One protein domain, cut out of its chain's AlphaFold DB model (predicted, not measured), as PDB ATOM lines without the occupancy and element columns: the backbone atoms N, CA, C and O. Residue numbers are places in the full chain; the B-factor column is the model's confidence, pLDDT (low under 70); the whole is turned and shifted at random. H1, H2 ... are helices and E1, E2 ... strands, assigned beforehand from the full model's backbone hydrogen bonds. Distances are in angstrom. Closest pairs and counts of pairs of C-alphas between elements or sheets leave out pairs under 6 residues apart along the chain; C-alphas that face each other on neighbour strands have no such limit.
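What this domain is: This is residues 24 to 81 of the 92 residues of an uncharacterized protein of Hesseltinella vesiculosa (UniProt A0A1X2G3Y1). A small three-strand sheet forms a wall with three short helices on one side of it and no named helix on the other; H1 and H2 cross each other toward the end where E2 begins and E3 ends, and H3 packs on H1 at Pro 39, where H1 begins. H1 and H2 only graze the sheet, and H3 reaches the cluster through H1. The printed part has 58 residues, mixed in class, in the order E1, H1, E2, E3, H2, H3; the mixed sheet runs E1, E2, E3. It is compact, with a radius of gyration of the C-alphas of 10.2 A and spans of 29 by 25 by 18 A.

Where its parts are: E2, residues 52 to 58, measures 16.5 A. E1 is residues 25 to 30, 16.1 A, beginning at C-alpha 25 (106.559, 156.722, 83.190), and E3 is residues 63 to 67, 12.6 A. H1 is residues 39 to 48, 14.4 A; H2 is residues 68 to 73, and H3, residues 77 to 80, ends at C-alpha 80 (123.572, 166.502, 84.696).

How they stand to each other: E1 and E2 are parallel at 23 degrees, with N 29 and O 56 2.8 A apart, within hydrogen-bond range. E1, H1 and E2 form a strand-helix-strand unit, two parallel neighbours with a helix between, its crossover right-handed. E2 and E3 form an antiparallel hairpin, with N 66 and O 55 at 2.7 A, also within range. H1 touches H2, the closest C-alphas being Arg 43 and Leu 72 at 5.7 A, at a steep tilt of 56 degrees, opposite ways. H1 touches H3, the closest C-alphas being Pro 39 and Ile 77 at 5.2 A. In H1 and H2 every O i to N i+4 pair is within hydrogen-bond range; H3 is too short for one.

The domain as a whole: The C-alphas farthest apart, of Glu 48 and His 61, are 29.8 A apart. The printed part has no cut and no long link. No printed residue is under 70 in pLDDT.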
ATOM      1  N   SER A  24     103.738 153.247  84.562       94.56
ATOM      2  CA  SER A  24     105.190 153.415  84.543       94.56
ATOM      3  C   SER A  24     105.557 154.488  83.524       94.56
ATOM      4  O   SER A  24     105.280 154.340  82.337       94.56
ATOM      5  N   VAL A  25     106.175 155.565  83.999       93.62
ATOM      6  CA  VAL A  25     106.559 156.722  83.190       93.62
ATOM      7  C   VAL A  25     108.038 156.627  82.831       93.62
ATOM      8  O   VAL A  25     108.892 156.383  83.689       93.62
ATOM      9  N   ARG A  26     108.339 156.853  81.552       94.44
ATOM     10  CA  ARG A  26     109.685 157.126  81.050       94.44
ATOM     11  C   ARG A  26     109.787 158.623  80.794       94.44
ATOM     12  O   ARG A  26     109.029 159.148  79.983       94.44
ATOM     13  N   LEU A  27     110.697 159.294  81.489       92.88
ATOM     14  CA  LEU A  27     110.913 160.726  81.323       92.88
ATOM     15  C   LEU A  27     112.064 160.959  80.344       92.88
ATOM     16  O   LEU A  27     113.174 160.494  80.590       92.88
ATOM     17  N   VAL A  28     111.800 161.669  79.249       91.88
ATOM     18  CA  VAL A  28     112.816 162.015  78.249       91.88
ATOM     19  C   VAL A  28     113.286 163.449  78.483       91.88
ATOM     20  O   VAL A  28     112.470 164.365  78.523       91.88
ATOM     21  N   VAL A  29     114.594 163.635  78.629       90.50
ATOM     22  CA  VAL A  29     115.268 164.922  78.820       90.50
ATOM     23  C   VAL A  29     116.096 165.221  77.575       90.50
ATOM     24  O   VAL A  29     116.765 164.336  77.042       90.50
ATOM     25  N   LEU A  30     116.055 166.457  77.087       90.38
ATOM     26  CA  LEU A  30     116.762 166.855  75.870       90.38
ATOM     27  C   LEU A  30     118.151 167.372  76.237       90.38
ATOM     28  O   LEU A  30     118.261 168.434  76.831       90.38
ATOM     29  N   ASP A  31     119.200 166.631  75.885       85.56
ATOM     30  CA  ASP A  31     120.605 167.033  76.044       85.56
ATOM     31  C   ASP A  31     120.959 167.598  77.435       85.56
ATOM     32  O   ASP A  31     121.540 168.676  77.572       85.56
ATOM     33  N   TYR A  32     120.519 166.889  78.483       85.44
ATOM     34  CA  TYR A  32     120.634 167.295  79.895       85.44
ATOM     35  C   TYR A  32     120.021 168.676  80.226       85.44
ATOM     36  O   TYR A  32     120.207 169.200  81.321       85.44
ATOM     37  N   ALA A  33     119.247 169.256  79.309       77.75
ATOM     38  CA  ALA A  33     118.531 170.509  79.472       77.75
ATOM     39  C   ALA A  33     117.040 170.268  79.761       77.75
ATOM     40  O   ALA A  33     116.444 169.277  79.338       77.75
ATOM     41  N   GLY A  34     116.422 171.214  80.470       75.06
ATOM     42  CA  GLY A  34     114.974 171.223  80.710       75.06
ATOM     43  C   GLY A  34     114.498 170.488  81.966       75.06
ATOM     44  O   GLY A  34     113.291 170.384  82.155       75.06
ATOM     45  N   LEU A  35     115.409 170.006  82.824       83.81
ATOM     46  CA  LEU A  35     115.066 169.461  84.144       83.81
ATOM     47  C   LEU A  35     115.752 170.248  85.278       83.81
ATOM     48  O   LEU A  35     115.263 171.304  85.657       83.81
ATOM     49  N   SER A  36     116.889 169.775  85.789       85.88
ATOM     50  CA  SER A  36     117.797 170.542  86.654       85.88
ATOM     51  C   SER A  36     119.237 170.262  86.220       85.88
ATOM     52  O   SER A  36     119.505 169.245  85.578       85.88
ATOM     53  N   THR A  37     120.146 171.181  86.528       85.31
ATOM     54  CA  THR A  37     121.597 170.985  86.379       85.31
ATOM     55  C   THR A  37     122.234 170.498  87.675       85.31
ATOM     56  O   THR A  37     123.391 170.102  87.660       85.31
ATOM     57  N   ASP A  38     121.500 170.518  88.793       86.56
ATOM     58  CA  ASP A  38     121.958 169.954  90.058       86.56
ATOM     59  C   ASP A  38     121.608 168.451  90.112       86.56
ATOM     60  O   ASP A  38     120.426 168.077  90.086       86.56
ATOM     61  N   PRO A  39     122.607 167.551  90.194       88.44
ATOM     62  CA  PRO A  39     122.367 166.119  90.339       88.44
ATOM     63  C   PRO A  39     121.493 165.750  91.547       88.44
ATOM     64  O   PRO A  39     120.767 164.749  91.496       88.44
ATOM     65  N   MET A  40     121.554 166.524  92.635       89.62
ATOM     66  CA  MET A  40     120.771 166.277  93.845       89.62
ATOM     67  C   MET A  40     119.292 166.576  93.633       89.62
ATOM     68  O   MET A  40     118.471 165.722  93.976       89.62
ATOM     69  N   ASP A  41     118.957 167.683  92.972       90.06
ATOM     70  CA  ASP A  41     117.573 168.006  92.603       90.06
ATOM     71  C   ASP A  41     116.941 166.877  91.787       90.06
ATOM     72  O   ASP A  41     115.808 166.466  92.028       90.06
ATOM     73  N   ILE A  42     117.685 166.318  90.830       91.25
ATOM     74  CA  ILE A  42     117.197 165.226  89.974       91.25
ATOM     75  C   ILE A  42     116.958 163.966  90.793       91.25
ATOM     76  O   ILE A  42     115.963 163.258  90.604       91.25
ATOM     77  N   ARG A  43     117.876 163.667  91.713       92.88
ATOM     78  CA  ARG A  43     117.740 162.523  92.607       92.88
ATOM     79  C   ARG A  43     116.510 162.674  93.495       92.88
ATOM     80  O   ARG A  43     115.768 161.701  93.646       92.88
ATOM     81  N   GLU A  44     116.285 163.852  94.064       93.25
ATOM     82  CA  GLU A  44     115.104 164.149  94.879       93.25
ATOM     83  C   GLU A  44     113.824 164.074  94.048       93.25
ATOM     84  O   GLU A  44     112.893 163.359  94.420       93.25
ATOM     85  N   PHE A  45     113.826 164.660  92.854       92.38
ATOM     86  CA  PHE A  45     112.714 164.616  91.912       92.38
ATOM     87  C   PHE A  45     112.278 163.178  91.579       92.38
ATOM     88  O   PHE A  45     111.109 162.810  91.704       92.38
ATOM     89  N   VAL A  46     113.228 162.306  91.230       93.06
ATOM     90  CA  VAL A  46     112.963 160.886  90.919       93.06
ATOM     91  C   VAL A  46     112.618 160.063  92.168       93.06
ATOM     92  O   VAL A  46     111.930 159.029  92.100       93.06
ATOM     93  N   LYS A  47     113.096 160.491  93.340       94.19
ATOM     94  CA  LYS A  47     112.738 159.883  94.623       94.19
ATOM     95  C   LYS A  47     111.276 160.162  94.962       94.19
ATOM     96  O   LYS A  47     110.582 159.217  95.343       94.19
ATOM     97  N   GLU A  48     110.816 161.397  94.783       94.06
ATOM     98  CA  GLU A  48     109.425 161.794  95.011       94.06
ATOM     99  C   GLU A  48     108.464 161.154  94.003       94.06
ATOM    100  O   GLU A  48     107.422 160.610  94.381       94.06
ATOM    101  N   LEU A  49     108.827 161.152  92.720       94.75
ATOM    102  CA  LEU A  49     107.965 160.682  91.636       94.75
ATOM    103  C   LEU A  49     108.179 159.194  91.343       94.75
ATOM    104  O   LEU A  49     108.869 158.793  90.405       94.75
ATOM    105  N   LYS A  50     107.549 158.336  92.153       94.25
ATOM    106  CA  LYS A  50     107.690 156.865  92.080       94.25
ATOM    107  C   LYS A  50     107.229 156.239  90.756       94.25
ATOM    108  O   LYS A  50     107.629 155.105  90.465       94.25
ATOM    109  N   SER A  51     106.381 156.924  89.991       95.56
ATOM    110  CA  SER A  51     105.914 156.488  88.669       95.56
ATOM    111  C   SER A  51     107.021 156.541  87.617       95.56
ATOM    112  O   SER A  51     107.020 155.708  86.711       95.56
ATOM    113  N   ILE A  52     108.012 157.428  87.768       95.19
ATOM    114  CA  ILE A  52     109.166 157.524  86.870       95.19
ATOM    115  C   ILE A  52     110.064 156.307  87.088       95.19
ATOM    116  O   ILE A  52     110.667 156.150  88.150       95.19
ATOM    117  N   LYS A  53     110.148 155.425  86.088       95.81
ATOM    118  CA  LYS A  53     110.966 154.198  86.138       95.81
ATOM    119  C   LYS A  53     112.294 154.331  85.408       95.81
ATOM    120  O   LYS A  53     113.237 153.602  85.715       95.81
ATOM    121  N   GLU A  54     112.376 155.272  84.482       95.00
ATOM    122  CA  GLU A  54     113.536 155.464  83.627       95.00
ATOM    123  C   GLU A  54     113.621 156.926  83.196       95.00
ATOM    124  O   GLU A  54     112.610 157.538  82.837       95.00
ATOM    125  N   LEU A  55     114.835 157.463  83.243       93.44
ATOM    126  CA  LEU A  55     115.212 158.718  82.612       93.44
ATOM    127  C   LEU A  55     115.914 158.391  81.302       93.44
ATOM    128  O   LEU A  55     116.757 157.502  81.264       93.44
ATOM    129  N   VAL A  56     115.582 159.101  80.234       93.38
ATOM    130  CA  VAL A  56     116.248 158.954  78.942       93.38
ATOM    131  C   VAL A  56     116.763 160.308  78.510       93.38
ATOM    132  O   VAL A  56     115.992 161.255  78.427       93.38
ATOM    133  N   VAL A  57     118.050 160.402  78.207       92.19
ATOM    134  CA  VAL A  57     118.650 161.628  77.689       92.19
ATOM    135  C   VAL A  57     118.765 161.516  76.179       92.19
ATOM    136  O   VAL A  57     119.370 160.581  75.657       92.19
ATOM    137  N   TYR A  58     118.148 162.449  75.468       92.44
ATOM    138  CA  TYR A  58     118.200 162.516  74.017       92.44
ATOM    139  C   TYR A  58     119.231 163.547  73.558       92.44
ATOM    140  O   TYR A  58     119.058 164.741  73.781       92.44
ATOM    141  N   HIS A  59     120.266 163.088  72.857       90.00
ATOM    142  CA  HIS A  59     121.359 163.912  72.322       90.00
ATOM    143  C   HIS A  59     121.152 164.300  70.848       90.00
ATOM    144  O   HIS A  59     122.099 164.359  70.062       90.00
ATOM    145  N   GLY A  60     119.902 164.448  70.403       87.50
ATOM    146  CA  GLY A  60     119.569 164.792  69.010       87.50
ATOM    147  C   GLY A  60     119.677 163.643  67.997       87.50
ATOM    148  O   GLY A  60     119.064 163.711  66.940       87.50
ATOM    149  N   HIS A  61     120.432 162.588  68.304       90.00
ATOM    150  CA  HIS A  61     120.598 161.405  67.441       90.00
ATOM    151  C   HIS A  61     120.837 160.102  68.224       90.00
ATOM    152  O   HIS A  61     120.911 159.023  67.639       90.00
ATOM    153  N   LYS A  62     120.981 160.194  69.550       92.06
ATOM    154  CA  LYS A  62     121.235 159.068  70.455       92.06
ATOM    155  C   LYS A  62     120.361 159.195  71.691       92.06
ATOM    156  O   LYS A  62     120.099 160.308  72.146       92.06
ATOM    157  N   PHE A  63     119.964 158.050  72.229       92.62
ATOM    158  CA  PHE A  63     119.249 157.942  73.493       92.62
ATOM    159  C   PHE A  63     120.158 157.275  74.521       92.62
ATOM    160  O   PHE A  63     120.661 156.177  74.286       92.62
ATOM    161  N   GLU A  64     120.364 157.935  75.653       92.44
ATOM    162  CA  GLU A  64     121.011 157.362  76.825       92.44
ATOM    163  C   GLU A  64     119.940 157.015  77.861       92.44
ATOM    164  O   GLU A  64     119.329 157.901  78.452       92.44
ATOM    165  N   SER A  65     119.709 155.724  78.085       93.31
ATOM    166  CA  SER A  65     118.786 155.242  79.114       93.31
ATOM    167  C   SER A  65     119.466 155.144  80.478       93.31
ATOM    168  O   SER A  65     120.468 154.447  80.642       93.31
ATOM    169  N   ILE A  66     118.863 155.774  81.481       92.81
ATOM    170  CA  ILE A  66     119.293 155.769  82.877       92.81
ATOM    171  C   ILE A  66     118.141 155.219  83.740       92.81
ATOM    172  O   ILE A  66     117.162 155.918  84.022       92.81
ATOM    173  N   PRO A  67     118.229 153.959  84.201       94.69
ATOM    174  CA  PRO A  67     117.226 153.371  85.082       94.69
ATOM    175  C   PRO A  67     117.094 154.133  86.404       94.69
ATOM    176  O   PRO A  67     118.092 154.558  86.990       94.69
ATOM    177  N   ARG A  68     115.875 154.203  86.954       94.44
ATOM    178  CA  ARG A  68     115.586 154.870  88.239       94.44
ATOM    179  C   ARG A  68     116.540 154.468  89.364       94.44
ATOM    180  O   ARG A  68     116.954 155.302  90.162       94.44
ATOM    181  N   GLN A  69     116.869 153.181  89.458       93.88
ATOM    182  CA  GLN A  69     117.740 152.671  90.520       93.88
ATOM    183  C   GLN A  69     119.150 153.267  90.451       93.88
ATOM    184  O   GLN A  69     119.729 153.546  91.499       93.88
ATOM    185  N   ASN A  70     119.672 153.511  89.246       92.44
ATOM    186  CA  ASN A  70     120.978 154.140  89.065       92.44
ATOM    187  C   ASN A  70     120.940 155.588  89.555       92.44
ATOM    188  O   ASN A  70     121.800 155.981  90.339       92.44
ATOM    189  N   VAL A  71     119.872 156.318  89.219       91.56
ATOM    190  CA  VAL A  71     119.666 157.699  89.681       91.56
ATOM    191  C   VAL A  71     119.586 157.785  91.204       91.56
ATOM    192  O   VAL A  71     120.268 158.596  91.823       91.56
ATOM    193  N   LEU A  72     118.824 156.896  91.847       92.62
ATOM    194  CA  LEU A  72     118.685 156.898  93.307       92.62
ATOM    195  C   LEU A  72     119.968 156.535  94.058       92.62
ATOM    196  O   LEU A  72     120.192 157.049  95.161       92.62
ATOM    197  N   ARG A  73     120.790 155.658  93.470       91.50
ATOM    198  CA  ARG A  73     122.113 155.285  93.987       91.50
ATOM    199  C   ARG A  73     123.161 156.382  93.779       91.50
ATOM    200  O   ARG A  73     124.236 156.272  94.349       91.50
ATOM    201  N   GLY A  74     122.848 157.424  93.007       83.81
ATOM    202  CA  GLY A  74     123.796 158.481  92.657       83.81
ATOM    203  C   GLY A  74     124.739 158.105  91.511       83.81
ATOM    204  O   GLY A  74     125.696 158.819  91.237       83.81
ATOM    205  N   ASN A  75     124.467 157.005  90.809       82.00
ATOM    206  CA  ASN A  75     125.248 156.600  89.650       82.00
ATOM    207  C   ASN A  75     124.742 157.354  88.417       82.00
ATOM    208  O   ASN A  75     123.537 157.406  88.180       82.00
ATOM    209  N   LEU A  76     125.661 157.884  87.605       78.50
ATOM    210  CA  LEU A  76     125.381 158.579  86.334       78.50
ATOM    211  C   LEU A  76     124.642 159.926  86.460       78.50
ATOM    212  O   LEU A  76     124.493 160.614  85.455       78.50
ATOM    213  N   ILE A  77     124.234 160.347  87.663       83.69
ATOM    214  CA  ILE A  77     123.564 161.644  87.876       83.69
ATOM    215  C   ILE A  77     124.515 162.833  87.733       83.69
ATOM    216  O   ILE A  77     124.078 163.915  87.366       83.69
ATOM    217  N   SER A  78     125.819 162.628  87.951       85.06
ATOM    218  CA  SER A  78     126.842 163.663  87.765       85.06
ATOM    219  C   SER A  78     126.917 164.171  86.326       85.06
ATOM    220  O   SER A  78     127.427 165.254  86.092       85.06
ATOM    221  N   LYS A  79     126.372 163.429  85.354       85.50
ATOM    222  CA  LYS A  79     126.279 163.881  83.961       85.50
ATOM    223  C   LYS A  79     125.351 165.084  83.776       85.50
ATOM    224  O   LYS A  79     125.474 165.780  82.777       85.50
ATOM    225  N   PHE A  80     124.439 165.326  84.718       85.00
ATOM    226  CA  PHE A  80     123.572 166.502  84.696       85.00
ATOM    227  C   PHE A  80     124.272 167.770  85.202       85.00
ATOM    228  O   PHE A  80     123.851 168.862  84.822       85.00
ATOM    229  N   ASP A  81     125.387 167.635  85.932       84.12
ATOM    230  CA  ASP A  81     126.301 168.736  86.271       84.12
ATOM    231  C   ASP A  81     127.172 169.097  85.055       84.12
ATOM    232  O   ASP A  81     128.389 168.923  85.014       84.12
TER     233      ASP A  81